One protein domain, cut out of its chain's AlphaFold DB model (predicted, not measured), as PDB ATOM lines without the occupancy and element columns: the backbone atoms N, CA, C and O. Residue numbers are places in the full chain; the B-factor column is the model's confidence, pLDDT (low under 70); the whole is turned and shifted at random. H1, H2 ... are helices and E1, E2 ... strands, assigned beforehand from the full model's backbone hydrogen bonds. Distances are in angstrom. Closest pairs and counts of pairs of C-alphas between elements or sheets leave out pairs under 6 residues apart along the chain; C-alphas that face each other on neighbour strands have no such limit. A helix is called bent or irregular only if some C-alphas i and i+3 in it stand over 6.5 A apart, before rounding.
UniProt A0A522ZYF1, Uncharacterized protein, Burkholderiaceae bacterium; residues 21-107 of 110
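What this domain is: This is residues 21 to 107 of the 110 residues of an uncharacterized protein of Burkholderiaceae bacterium (UniProt A0A522ZYF1). A long helical hairpin, H2b and H3, runs away from a small head, in which the three-strand sheet E1 E2 E3 has the helix arm H2a packed over one face and no named helix over the other. The bend in H2 joins head and hairpin, H3 folds back beside H2b until its end reaches H2a, and the hairpin's tip, residues 81 to 89, stands free. The printed part has 87 residues, with three named strands followed by three named helices, E1 E2 E3 H1 H2 H3; the sheet's order is E1 E2 E3, antiparallel, and the class is mixed, helices and strands. The whole is loose, with a radius of gyration of the C-alphas of 16.9 A, and its outline is flat, spanning 53 by 29 by 14 A.

Where its parts are: E1, residues 21 to 24, begins at C-alpha 21 at (198.820, 234.424, 163.574) and is 9.8 A long. E2, residues 30 to 34, is 13.5 A long, and E3, residues 40 to 45, is 14.1 A long. H1, residues 51 to 54, is 5.2 A long. H2, residues 56 to 81, was assigned as one helix by its hydrogen bonds but is bent: C-alphas 64 and 67 are 7.5 A apart. Its arms are H2a, residues 56 to 64, 12.2 A long, and H2b, residues 67 to 81, 21.0 A long, which begins at C-alpha 67 at (197.540, 246.668, 169.207). H3, residues 88 to 105, is 25.9 A long and ends at C-alpha 105 at (201.803, 244.923, 158.876).

How they stand to each other: The strands form a meander, each the antiparallel neighbour of the one before. In the hairpin of E1 and E2, N 24 and O 30 are within hydrogen-bond range at 2.8 A; in that of E2 and E3, N 31 and O 44 are at 2.8 A. H2a is on the sheet at a height of 8.5 A, over E2 and, only just, with 3 of its 9 C-alphas, over E1. It runs along the strands, at 12 degrees to E2 on the local plane; the closest C-alphas of H2a and E2 are those of Ile 33 and Ala 64, 6.6 A apart. H1 is not on the sheet, and it and H2a meet only through their link. H2a and H2b stand at a steep tilt of 51 degrees. H2b and H3 form a helical hairpin and touch, opposite ways at a shallow tilt of 13 degrees; their closest C-alphas are those of Glu 72 and Ala 98, 5.9 A apart. H3 touches H2a with residues 102 to 105 alone, the closest C-alphas being those of Leu 62 and Ala 105, 4.9 A apart. Every O i to N i+4 pair is within hydrogen-bond range in H2a, H2b and H3; H1 is too short for such a pair.

The domain as a whole: The two C-alphas farthest apart are those of Lys 26 and Cys 86, 53.2 A. The printed part has no cut and no long link. Mean pLDDT of the printed part is 79.7; 21 residues are under 70, among them residues 83 to 91 and 100 to 107.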
ATOM      1  N   TYR A  21     199.792 234.922 164.536       90.00
ATOM      2  CA  TYR A  21     198.820 234.424 163.574       90.00
ATOM      3  C   TYR A  21     199.328 233.211 162.814       90.00
ATOM      4  O   TYR A  21     200.536 232.972 162.690       90.00
ATOM      5  N   GLN A  22     198.377 232.457 162.277       90.12
ATOM      6  CA  GLN A  22     198.629 231.244 161.526       90.12
ATOM      7  C   GLN A  22     197.640 231.122 160.376       90.12
ATOM      8  O   GLN A  22     196.437 231.241 160.580       90.12
ATOM      9  N   ILE A  23     198.153 230.853 159.179       91.44
ATOM     10  CA  ILE A  23     197.334 230.474 158.028       91.44
ATOM     11  C   ILE A  23     197.115 228.961 158.066       91.44
ATOM     12  O   ILE A  23     198.051 228.193 158.298       91.44
ATOM     13  N   LEU A  24     195.867 228.557 157.871       88.00
ATOM     14  CA  LEU A  24     195.382 227.190 157.959       88.00
ATOM     15  C   LEU A  24     194.929 226.669 156.593       88.00
ATOM     16  O   LEU A  24     194.644 227.421 155.658       88.00
ATOM     17  N   GLY A  25     194.839 225.342 156.506       78.50
ATOM     18  CA  GLY A  25     194.409 224.645 155.301       78.50
ATOM     19  C   GLY A  25     195.463 224.654 154.191       78.50
ATOM     20  O   GLY A  25     196.395 225.453 154.166       78.50
ATOM     21  N   LYS A  26     195.329 223.728 153.235       78.62
ATOM     22  CA  LYS A  26     196.236 223.664 152.073       78.62
ATOM     23  C   LYS A  26     196.018 224.816 151.094       78.62
ATOM     24  O   LYS A  26     196.939 225.165 150.365       78.62
ATOM     25  N   SER A  27     194.805 225.358 151.057       83.62
ATOM     26  CA  SER A  27     194.439 226.488 150.207       83.62
ATOM     27  C   SER A  27     194.819 227.834 150.815       83.62
ATOM     28  O   SER A  27     194.994 228.776 150.055       83.62
ATOM     29  N   GLY A  28     195.004 227.924 152.139       85.56
ATOM     30  CA  GLY A  28     195.232 229.195 152.824       85.56
ATOM     31  C   GLY A  28     193.964 230.038 152.974       85.56
ATOM     32  O   GLY A  28     194.045 231.261 153.053       85.56
ATOM     33  N   SER A  29     192.792 229.397 152.983       91.88
ATOM     34  CA  SER A  29     191.474 230.037 153.084       91.88
ATOM     35  C   SER A  29     191.034 230.340 154.513       91.88
ATOM     36  O   SER A  29     190.033 231.027 154.720       91.88
ATOM     37  N   GLU A  30     191.781 229.867 155.503       93.31
ATOM     38  CA  GLU A  30     191.458 229.977 156.918       93.31
ATOM     39  C   GLU A  30     192.666 230.517 157.684       93.31
ATOM     40  O   GLU A  30     193.814 230.324 157.281       93.31
ATOM     41  N   ALA A  31     192.422 231.208 158.792       92.00
ATOM     42  CA  ALA A  31     193.471 231.746 159.636       92.00
ATOM     43  C   ALA A  31     193.039 231.874 161.099       92.00
ATOM     44  O   ALA A  31     191.882 232.171 161.403       92.00
ATOM     45  N   LEU A  32     194.006 231.708 161.998       94.12
ATOM     46  CA  LEU A  32     193.872 231.946 163.432       94.12
ATOM     47  C   LEU A  32     194.714 233.143 163.852       94.12
ATOM     48  O   LEU A  32     195.823 233.340 163.353       94.12
ATOM     49  N   ILE A  33     194.193 233.894 164.814       91.62
ATOM     50  CA  ILE A  33     194.925 234.897 165.583       91.62
ATOM     51  C   ILE A  33     194.896 234.431 167.033       91.62
ATOM     52  O   ILE A  33     193.820 234.146 167.567       91.62
ATOM     53  N   VAL A  34     196.068 234.331 167.649       90.25
ATOM     54  CA  VAL A  34     196.251 233.758 168.982       90.25
ATOM     55  C   VAL A  34     197.091 234.676 169.866       90.25
ATOM     56  O   VAL A  34     197.900 235.467 169.376       90.25
ATOM     57  N   GLU A  35     196.887 234.568 171.172       89.06
ATOM     58  CA  GLU A  35     197.785 235.144 172.170       89.06
ATOM     59  C   GLU A  35     199.044 234.277 172.335       89.06
ATOM     60  O   GLU A  35     199.121 233.155 171.829       89.06
ATOM     61  N   GLU A  36     200.044 234.790 173.056       83.00
ATOM     62  CA  GLU A  36     201.309 234.083 173.314       83.00
ATOM     63  C   GLU A  36     201.109 232.760 174.076       83.00
ATOM     64  O   GLU A  36     201.876 231.813 173.898       83.00
ATOM     65  N   ASP A  37     200.055 232.659 174.891       85.06
ATOM     66  CA  ASP A  37     199.691 231.432 175.608       85.06
ATOM     67  C   ASP A  37     198.966 230.393 174.724       85.06
ATOM     68  O   ASP A  37     198.649 229.294 175.183       85.06
ATOM     69  N   GLY A  38     198.726 230.725 173.450       82.12
ATOM     70  CA  GLY A  38     198.026 229.893 172.472       82.12
ATOM     71  C   GLY A  38     196.503 230.056 172.468       82.12
ATOM     72  O   GLY A  38     195.827 229.408 171.662       82.12
ATOM     73  N   SER A  39     195.940 230.917 173.320       87.06
ATOM     74  CA  SER A  39     194.505 231.206 173.342       87.06
ATOM     75  C   SER A  39     194.064 231.851 172.032       87.06
ATOM     76  O   SER A  39     194.653 232.821 171.562       87.06
ATOM     77  N   THR A  40     193.004 231.323 171.415       89.31
ATOM     78  CA  THR A  40     192.473 231.885 170.166       89.31
ATOM     79  C   THR A  40     191.686 233.159 170.439       89.31
ATOM     80  O   THR A  40     190.662 233.131 171.118       89.31
ATOM     81  N   VAL A  41     192.132 234.256 169.836       90.31
ATOM     82  CA  VAL A  41     191.449 235.555 169.858       90.31
ATOM     83  C   VAL A  41     190.418 235.630 168.739       90.31
ATOM     84  O   VAL A  41     189.302 236.105 168.940       90.31
ATOM     85  N   ALA A  42     190.783 235.157 167.544       90.88
ATOM     86  CA  ALA A  42     189.903 235.194 166.387       90.88
ATOM     87  C   ALA A  42     190.198 234.067 165.394       90.88
ATOM     88  O   ALA A  42     191.340 233.641 165.214       90.88
ATOM     89  N   TYR A  43     189.142 233.650 164.703       92.38
ATOM     90  CA  TYR A  43     189.192 232.768 163.547       92.38
ATOM     91  C   TYR A  43     188.620 233.510 162.342       92.38
ATOM     92  O   TYR A  43     187.528 234.080 162.422       92.38
ATOM     93  N   VAL A  44     189.353 233.513 161.232       91.50
ATOM     94  CA  VAL A  44     188.977 234.227 160.010       91.50
ATOM     95  C   VAL A  44     189.005 233.252 158.845       91.50
ATOM     96  O   VAL A  44     189.994 232.561 158.632       91.50
ATOM     97  N   SER A  45     187.934 233.225 158.061       93.19
ATOM     98  CA  SER A  45     187.837 232.410 156.852       93.19
ATOM     99  C   SER A  45     187.452 233.269 155.657       93.19
ATOM    100  O   SER A  45     186.594 234.149 155.772       93.19
ATOM    101  N   ALA A  46     188.024 232.970 154.498       92.06
ATOM    102  CA  ALA A  46     187.657 233.561 153.225       92.06
ATOM    103  C   ALA A  46     187.245 232.473 152.232       92.06
ATOM    104  O   ALA A  46     187.813 231.386 152.197       92.06
ATOM    105  N   LEU A  47     186.267 232.785 151.381       92.81
ATOM    106  CA  LEU A  47     185.878 231.890 150.298       92.81
ATOM    107  C   LEU A  47     187.046 231.725 149.320       92.81
ATOM    108  O   LEU A  47     187.589 232.724 148.842       92.81
ATOM    109  N   GLU A  48     187.399 230.486 148.988       90.38
ATOM    110  CA  GLU A  48     188.457 230.199 148.020       90.38
ATOM    111  C   GLU A  48     188.215 230.913 146.682       90.38
ATOM    112  O   GLU A  48     187.082 231.097 146.237       90.38
ATOM    113  N   ASN A  49     189.305 231.325 146.037       88.56
ATOM    114  CA  ASN A  49     189.301 232.082 144.777       88.56
ATOM    115  C   ASN A  49     188.570 233.441 144.822       88.56
ATOM    116  O   ASN A  49     188.301 234.027 143.775       88.56
ATOM    117  N   SER A  50     188.272 233.970 146.011       91.38
ATOM    118  CA  SER A  50     187.791 235.345 146.176       91.38
ATOM    119  C   SER A  50     188.939 236.337 146.386       91.38
ATOM    120  O   SER A  50     190.035 235.972 146.814       91.38
ATOM    121  N   THR A  51     188.670 237.629 146.180       88.44
ATOM    122  CA  THR A  51     189.608 238.706 146.546       88.44
ATOM    123  C   THR A  51     189.929 238.703 148.046       88.44
ATOM    124  O   THR A  51     191.040 239.037 148.451       88.44
ATOM    125  N   ALA A  52     188.973 238.294 148.888       85.88
ATOM    126  CA  ALA A  52     189.198 238.169 150.325       85.88
ATOM    127  C   ALA A  52     190.226 237.071 150.637       85.88
ATOM    128  O   ALA A  52     191.061 237.261 151.513       85.88
ATOM    129  N   HIS A  53     190.207 235.969 149.881       90.00
ATOM    130  CA  HIS A  53     191.178 234.886 150.013       90.00
ATOM    131  C   HIS A  53     192.587 235.328 149.611       90.00
ATOM    132  O   HIS A  53     193.518 235.132 150.385       90.00
ATOM    133  N   SER A  54     192.747 236.018 148.475       87.94
ATOM    134  CA  SER A  54     194.068 236.517 148.053       87.94
ATOM    135  C   SER A  54     194.690 237.517 149.033       87.94
ATOM    136  O   SER A  54     195.909 237.656 149.074       87.94
ATOM    137  N   CYS A  55     193.865 238.217 149.815       89.31
ATOM    138  CA  CYS A  55     194.315 239.204 150.797       89.31
ATOM    139  C   CYS A  55     194.286 238.687 152.244       89.31
ATOM    140  O   CYS A  55     194.592 239.458 153.155       89.31
ATOM    141  N   LEU A  56     193.910 237.422 152.481       90.00
ATOM    142  CA  LEU A  56     193.646 236.911 153.828       90.00
ATOM    143  C   LEU A  56     194.874 237.050 154.730       90.00
ATOM    144  O   LEU A  56     194.771 237.601 155.820       90.00
ATOM    145  N   GLU A  57     196.044 236.622 154.254       88.56
ATOM    146  CA  GLU A  57     197.277 236.682 155.041       88.56
ATOM    147  C   GLU A  57     197.650 238.116 155.433       88.56
ATOM    148  O   GLU A  57     197.963 238.382 156.594       88.56
ATOM    149  N   ALA A  58     197.561 239.060 154.493       86.25
ATOM    150  CA  ALA A  58     197.844 240.466 154.766       86.25
ATOM    151  C   ALA A  58     196.858 241.054 155.788       86.25
ATOM    152  O   ALA A  58     197.267 241.764 156.708       86.25
ATOM    153  N   ASN A  59     195.572 240.722 155.666       87.44
ATOM    154  CA  ASN A  59     194.541 241.187 156.590       87.44
ATOM    155  C   ASN A  59     194.761 240.630 158.000       87.44
ATOM    156  O   ASN A  59     194.726 241.377 158.973       87.44
ATOM    157  N   VAL A  60     195.028 239.331 158.119       89.81
ATOM    158  CA  VAL A  60     195.255 238.665 159.408       89.81
ATOM    159  C   VAL A  60     196.521 239.201 160.080       89.81
ATOM    160  O   VAL A  60     196.517 239.488 161.276       89.81
ATOM    161  N   ARG A  61     197.584 239.433 159.305       86.69
ATOM    162  CA  ARG A  61     198.803 240.088 159.788       86.69
ATOM    163  C   ARG A  61     198.539 241.512 160.284       86.69
ATOM    164  O   ARG A  61     199.106 241.913 161.298       86.69
ATOM    165  N   LEU A  62     197.681 242.272 159.599       83.88
ATOM    166  CA  LEU A  62     197.270 243.606 160.038       83.88
ATOM    167  C   LEU A  62     196.519 243.549 161.372       83.88
ATOM    168  O   LEU A  62     196.840 244.320 162.275       83.88
ATOM    169  N   PHE A  63     195.582 242.609 161.520       86.25
ATOM    170  CA  PHE A  63     194.885 242.376 162.787       86.25
ATOM    171  C   PHE A  63     195.861 242.046 163.920       86.25
ATOM    172  O   PHE A  63     195.790 242.659 164.983       86.25
ATOM    173  N   ALA A  64     196.819 241.151 163.674       87.25
ATOM    174  CA  ALA A  64     197.819 240.761 164.666       87.25
ATOM    175  C   ALA A  64     198.730 241.927 165.120       87.25
ATOM    176  O   ALA A  64     199.288 241.897 166.215       87.25
ATOM    177  N   MET A  65     198.869 242.972 164.297       83.25
ATOM    178  CA  MET A  65     199.674 244.169 164.583       83.25
ATOM    179  C   MET A  65     198.853 245.358 165.105       83.25
ATOM    180  O   MET A  65     199.437 246.392 165.440       83.25
ATOM    181  N   ALA A  66     197.522 245.244 165.171       82.50
ATOM    182  CA  ALA A  66     196.635 246.368 165.465       82.50
ATOM    183  C   ALA A  66     196.902 247.002 166.841       82.50
ATOM    184  O   ALA A  66     196.901 248.227 166.948       82.50
ATOM    185  N   GLY A  67     197.195 246.187 167.863       81.25
ATOM    186  CA  GLY A  67     197.540 246.668 169.207       81.25
ATOM    187  C   GLY A  67     198.783 247.563 169.205       81.25
ATOM    188  O   GLY A  67     198.711 248.721 169.601       81.25
ATOM    189  N   ASN A  68     199.888 247.083 168.624       80.00
ATOM    190  CA  ASN A  68     201.112 247.880 168.486       80.00
ATOM    191  C   ASN A  68     200.895 249.179 167.708       80.00
ATOM    192  O   ASN A  68     201.492 250.204 168.030       80.00
ATOM    193  N   LEU A  69     200.082 249.139 166.648       78.50
ATOM    194  CA  LEU A  69     199.779 250.340 165.877       78.50
ATOM    195  C   LEU A  69     199.041 251.370 166.738       78.50
ATOM    196  O   LEU A  69     199.372 252.554 166.686       78.50
ATOM    197  N   LEU A  70     198.063 250.924 167.529       80.50
ATOM    198  CA  LEU A  70     197.328 251.789 168.443       80.50
ATOM    199  C   LEU A  70     198.255 252.391 169.507       80.50
ATOM    200  O   LEU A  70     198.211 253.603 169.718       80.50
ATOM    201  N   ASP A  71     199.134 251.588 170.108       79.69
ATOM    202  CA  ASP A  71     200.086 252.048 171.126       79.69
ATOM    203  C   ASP A  71     201.034 253.131 170.590       79.69
ATOM    204  O   ASP A  71     201.229 254.170 171.228       79.69
ATOM    205  N   GLU A  72     201.583 252.937 169.388       79.44
ATOM    206  CA  GLU A  72     202.465 253.921 168.747       79.44
ATOM    207  C   GLU A  72     201.718 255.217 168.384       79.44
ATOM    208  O   GLU A  72     202.259 256.315 168.546       79.44
ATOM    209  N   LEU A  73     200.457 255.122 167.940       77.31
ATOM    210  CA  LEU A  73     199.621 256.295 167.662       77.31
ATOM    211  C   LEU A  73     199.274 257.072 168.940       77.31
ATOM    212  O   LEU A  73     199.337 258.302 168.936       77.31
ATOM    213  N   VAL A  74     198.965 256.379 170.038       77.81
ATOM    214  CA  VAL A  74     198.722 257.005 171.349       77.81
ATOM    215  C   VAL A  74     199.996 257.665 171.881       77.81
ATOM    216  O   VAL A  74     199.948 258.783 172.395       77.81
ATOM    217  N   ALA A  75     201.157 257.022 171.729       74.69
ATOM    218  CA  ALA A  75     202.437 257.608 172.123       74.69
ATOM    219  C   ALA A  75     202.771 258.873 171.310       74.69
ATOM    220  O   ALA A  75     203.318 259.836 171.861       74.69
ATOM    221  N   LEU A  76     202.437 258.889 170.017       74.12
ATOM    222  CA  LEU A  76     202.573 260.063 169.157       74.12
ATOM    223  C   LEU A  76     201.619 261.190 169.585       74.12
ATOM    224  O   LEU A  76     202.081 262.312 169.781       74.12
ATOM    225  N   GLU A  77     200.330 260.896 169.783       75.12
ATOM    226  CA  GLU A  77     199.322 261.871 170.243       75.12
ATOM    227  C   GLU A  77     199.728 262.510 171.570       75.12
ATOM    228  O   GLU A  77     199.737 263.737 171.686       75.12
ATOM    229  N   ARG A  78     200.166 261.695 172.536       74.31
ATOM    230  CA  ARG A  78     200.668 262.179 173.824       74.31
ATOM    231  C   ARG A  78     201.856 263.122 173.655       74.31
ATOM    232  O   ARG A  78     201.860 264.195 174.247       74.31
ATOM    233  N   SER A  79     202.830 262.745 172.825       70.00
ATOM    234  CA  SER A  79     204.030 263.561 172.588       70.00
ATOM    235  C   SER A  79     203.677 264.927 171.990       70.00
ATOM    236  O   SER A  79     204.248 265.936 172.396       70.00
ATOM    237  N   VAL A  80     202.708 264.965 171.067       68.62
ATOM    238  CA  VAL A  80     202.199 266.205 170.457       68.62
ATOM    239  C   VAL A  80     201.424 267.052 171.465       68.62
ATOM    240  O   VAL A  80     201.636 268.257 171.531       68.62
ATOM    241  N   ARG A  81     200.544 266.442 172.268       66.62
ATOM    242  CA  ARG A  81     199.702 267.157 173.241       66.62
ATOM    243  C   ARG A  81     200.496 267.736 174.408       66.62
ATOM    244  O   ARG A  81     200.158 268.804 174.909       66.62
ATOM    245  N   GLU A  82     201.516 267.018 174.864       71.94
ATOM    246  CA  GLU A  82     202.356 267.435 175.992       71.94
ATOM    247  C   GLU A  82     203.431 268.452 175.583       71.94
ATOM    248  O   GLU A  82     204.122 268.964 176.458       71.94
ATOM    249  N   SER A  83     203.560 268.768 174.284       62.38
ATOM    250  CA  SER A  83     204.466 269.786 173.728       62.38
ATOM    251  C   SER A  83     205.876 269.776 174.340       62.38
ATOM    252  O   SER A  83     206.507 270.817 174.492       62.38
ATOM    253  N   ASN A  84     206.385 268.582 174.654       53.97
ATOM    254  CA  ASN A  84     207.801 268.328 174.936       53.97
ATOM    255  C   ASN A  84     208.594 268.038 173.649       53.97
ATOM    256  O   ASN A  84     209.754 267.638 173.696       53.97
ATOM    257  N   LEU A  85     207.976 268.236 172.485       55.41
ATOM    258  CA  LEU A  85     208.635 268.156 171.191       55.41
ATOM    259  C   LEU A  85     209.119 269.558 170.830       55.41
ATOM    260  O   LEU A  85     208.392 270.355 170.246       55.41
ATOM    261  N   CYS A  86     210.345 269.867 171.238       54.47
ATOM    262  CA  CYS A  86     210.987 271.138 170.914       54.47
ATOM    263  C   CYS A  86     211.523 271.176 169.466       54.47
ATOM    264  O   CYS A  86     212.019 272.216 169.042       54.47
ATOM    265  N   ASP A  87     211.455 270.062 168.721       67.81
ATOM    266  CA  ASP A  87     212.092 269.927 167.410       67.81
ATOM    267  C   ASP A  87     211.299 268.997 166.465       67.81
ATOM    268  O   ASP A  87     210.921 267.878 166.833       67.81
ATOM    269  N   ASP A  88     211.071 269.451 165.229       68.81
ATOM    270  CA  ASP A  88     210.305 268.758 164.176       68.81
ATOM    271  C   ASP A  88     210.878 267.362 163.850       68.81
ATOM    272  O   ASP A  88     210.167 266.459 163.388       68.81
ATOM    273  N   ALA A  89     212.168 267.160 164.131       69.56
ATOM    274  CA  ALA A  89     212.874 265.899 163.939       69.56
ATOM    275  C   ALA A  89     212.304 264.745 164.786       69.56
ATOM    276  O   ALA A  89     212.229 263.608 164.309       69.56
ATOM    277  N   ASP A  90     211.868 265.018 166.018       67.56
ATOM    278  CA  ASP A  90     211.396 263.976 166.941       67.56
ATOM    279  C   ASP A  90     209.955 263.536 166.602       67.56
ATOM    280  O   ASP A  90     209.598 262.352 166.663       67.56
ATOM    281  N   LEU A  91     209.156 264.477 166.084       69.31
ATOM    282  CA  LEU A  91     207.855 264.222 165.456       69.31
ATOM    283  C   LEU A  91     207.989 263.314 164.230       69.31
ATOM    284  O   LEU A  91     207.276 262.312 164.102       69.31
ATOM    285  N   LEU A  92     208.944 263.632 163.353       73.88
ATOM    286  CA  LEU A  92     209.227 262.847 162.156       73.88
ATOM    287  C   LEU A  92     209.709 261.430 162.508       73.88
ATOM    288  O   LEU A  92     209.292 260.461 161.870       73.88
ATOM    289  N   PHE A  93     210.534 261.281 163.548       74.94
ATOM    290  CA  PHE A  93     211.009 259.978 164.018       74.94
ATOM    291  C   PHE A  93     209.865 259.076 164.506       74.94
ATOM    292  O   PHE A  93     209.767 257.917 164.086       74.94
ATOM    293  N   ARG A  94     208.957 259.602 165.337       68.75
ATOM    294  CA  ARG A  94     207.790 258.841 165.825       68.75
ATOM    295  C   ARG A  94     206.808 258.510 164.702       68.75
ATOM    296  O   ARG A  94     206.357 257.368 164.605       68.75
ATOM    297  N   ALA A  95     206.554 259.450 163.792       72.19
ATOM    298  CA  ALA A  95     205.748 259.190 162.599       72.19
ATOM    299  C   ALA A  95     206.358 258.082 161.718       72.19
ATOM    300  O   ALA A  95     205.635 257.218 161.215       72.19
ATOM    301  N   ASN A  96     207.687 258.049 161.575       76.62
ATOM    302  CA  ASN A  96     208.387 256.997 160.839       76.62
ATOM    303  C   ASN A  96     208.311 255.630 161.537       76.62
ATOM    304  O   ASN A  96     208.178 254.619 160.848       76.62
ATOM    305  N   LYS A  97     208.321 255.569 162.875       72.75
ATOM    306  CA  LYS A  97     208.079 254.315 163.614       72.75
ATOM    307  C   LYS A  97     206.673 253.767 163.387       72.75
ATOM    308  O   LYS A  97     206.541 252.584 163.066       72.75
ATOM    309  N   ALA A  98     205.653 254.621 163.465       67.50
ATOM    310  CA  ALA A  98     204.276 254.234 163.160       67.50
ATOM    311  C   ALA A  98     204.146 253.753 161.702       67.50
ATOM    312  O   ALA A  98     203.599 252.681 161.441       67.50
ATOM    313  N   ARG A  99     204.752 254.470 160.743       70.44
ATOM    314  CA  ARG A  99     204.811 254.040 159.333       70.44
ATOM    315  C   ARG A  99     205.538 252.711 159.151       70.44
ATOM    316  O   ARG A  99     205.073 251.886 158.375       70.44
ATOM    317  N   ALA A 100     206.630 252.466 159.869       69.06
ATOM    318  CA  ALA A 100     207.350 251.196 159.817       69.06
ATOM    319  C   ALA A 100     206.545 250.042 160.440       69.06
ATOM    320  O   ALA A 100     206.645 248.903 159.983       69.06
ATOM    321  N   ALA A 101     205.738 250.301 161.474       65.31
ATOM    322  CA  ALA A 101     204.788 249.324 162.007       65.31
ATOM    323  C   ALA A 101     203.710 248.976 160.967       65.31
ATOM    324  O   ALA A 101     203.485 247.796 160.707       65.31
ATOM    325  N   ILE A 102     203.147 249.980 160.284       66.19
ATOM    326  CA  ILE A 102     202.201 249.779 159.173       66.19
ATOM    327  C   ILE A 102     202.866 249.019 158.020       66.19
ATOM    328  O   ILE A 102     202.311 248.028 157.562       66.19
ATOM    329  N   ALA A 103     204.066 249.414 157.582       66.38
ATOM    330  CA  ALA A 103     204.820 248.752 156.512       66.38
ATOM    331  C   ALA A 103     205.069 247.265 156.826       66.38
ATOM    332  O   ALA A 103     204.848 246.385 155.990       66.38
ATOM    333  N   ARG A 104     205.441 246.975 158.080       64.62
ATOM    334  CA  ARG A 104     205.572 245.607 158.591       64.62
ATOM    335  C   ARG A 104     204.242 244.883 158.711       64.62
ATOM    336  O   ARG A 104     204.266 243.664 158.659       64.62
ATOM    337  N   ALA A 105     203.115 245.561 158.863       60.09
ATOM    338  CA  ALA A 105     201.803 244.923 158.876       60.09
ATOM    339  C   ALA A 105     201.310 244.598 157.453       60.09
ATOM    340  O   ALA A 105     200.798 243.510 157.217       60.09
ATOM    341  N   ILE A 106     201.559 245.485 156.485       63.22
ATOM    342  CA  ILE A 106     201.155 245.317 155.074       63.22
ATOM    343  C   ILE A 106     202.127 244.454 154.249       63.22
ATOM    344  O   ILE A 106     201.913 244.248 153.059       63.22
ATOM    345  N   GLY A 107     203.218 243.967 154.851       57.34
ATOM    346  CA  GLY A 107     204.203 243.121 154.170       57.34
ATOM    347  C   GLY A 107     205.114 243.853 153.180       57.34
ATOM    348  O   GLY A 107     205.821 243.194 152.417       57.34
TER     349      GLY A 107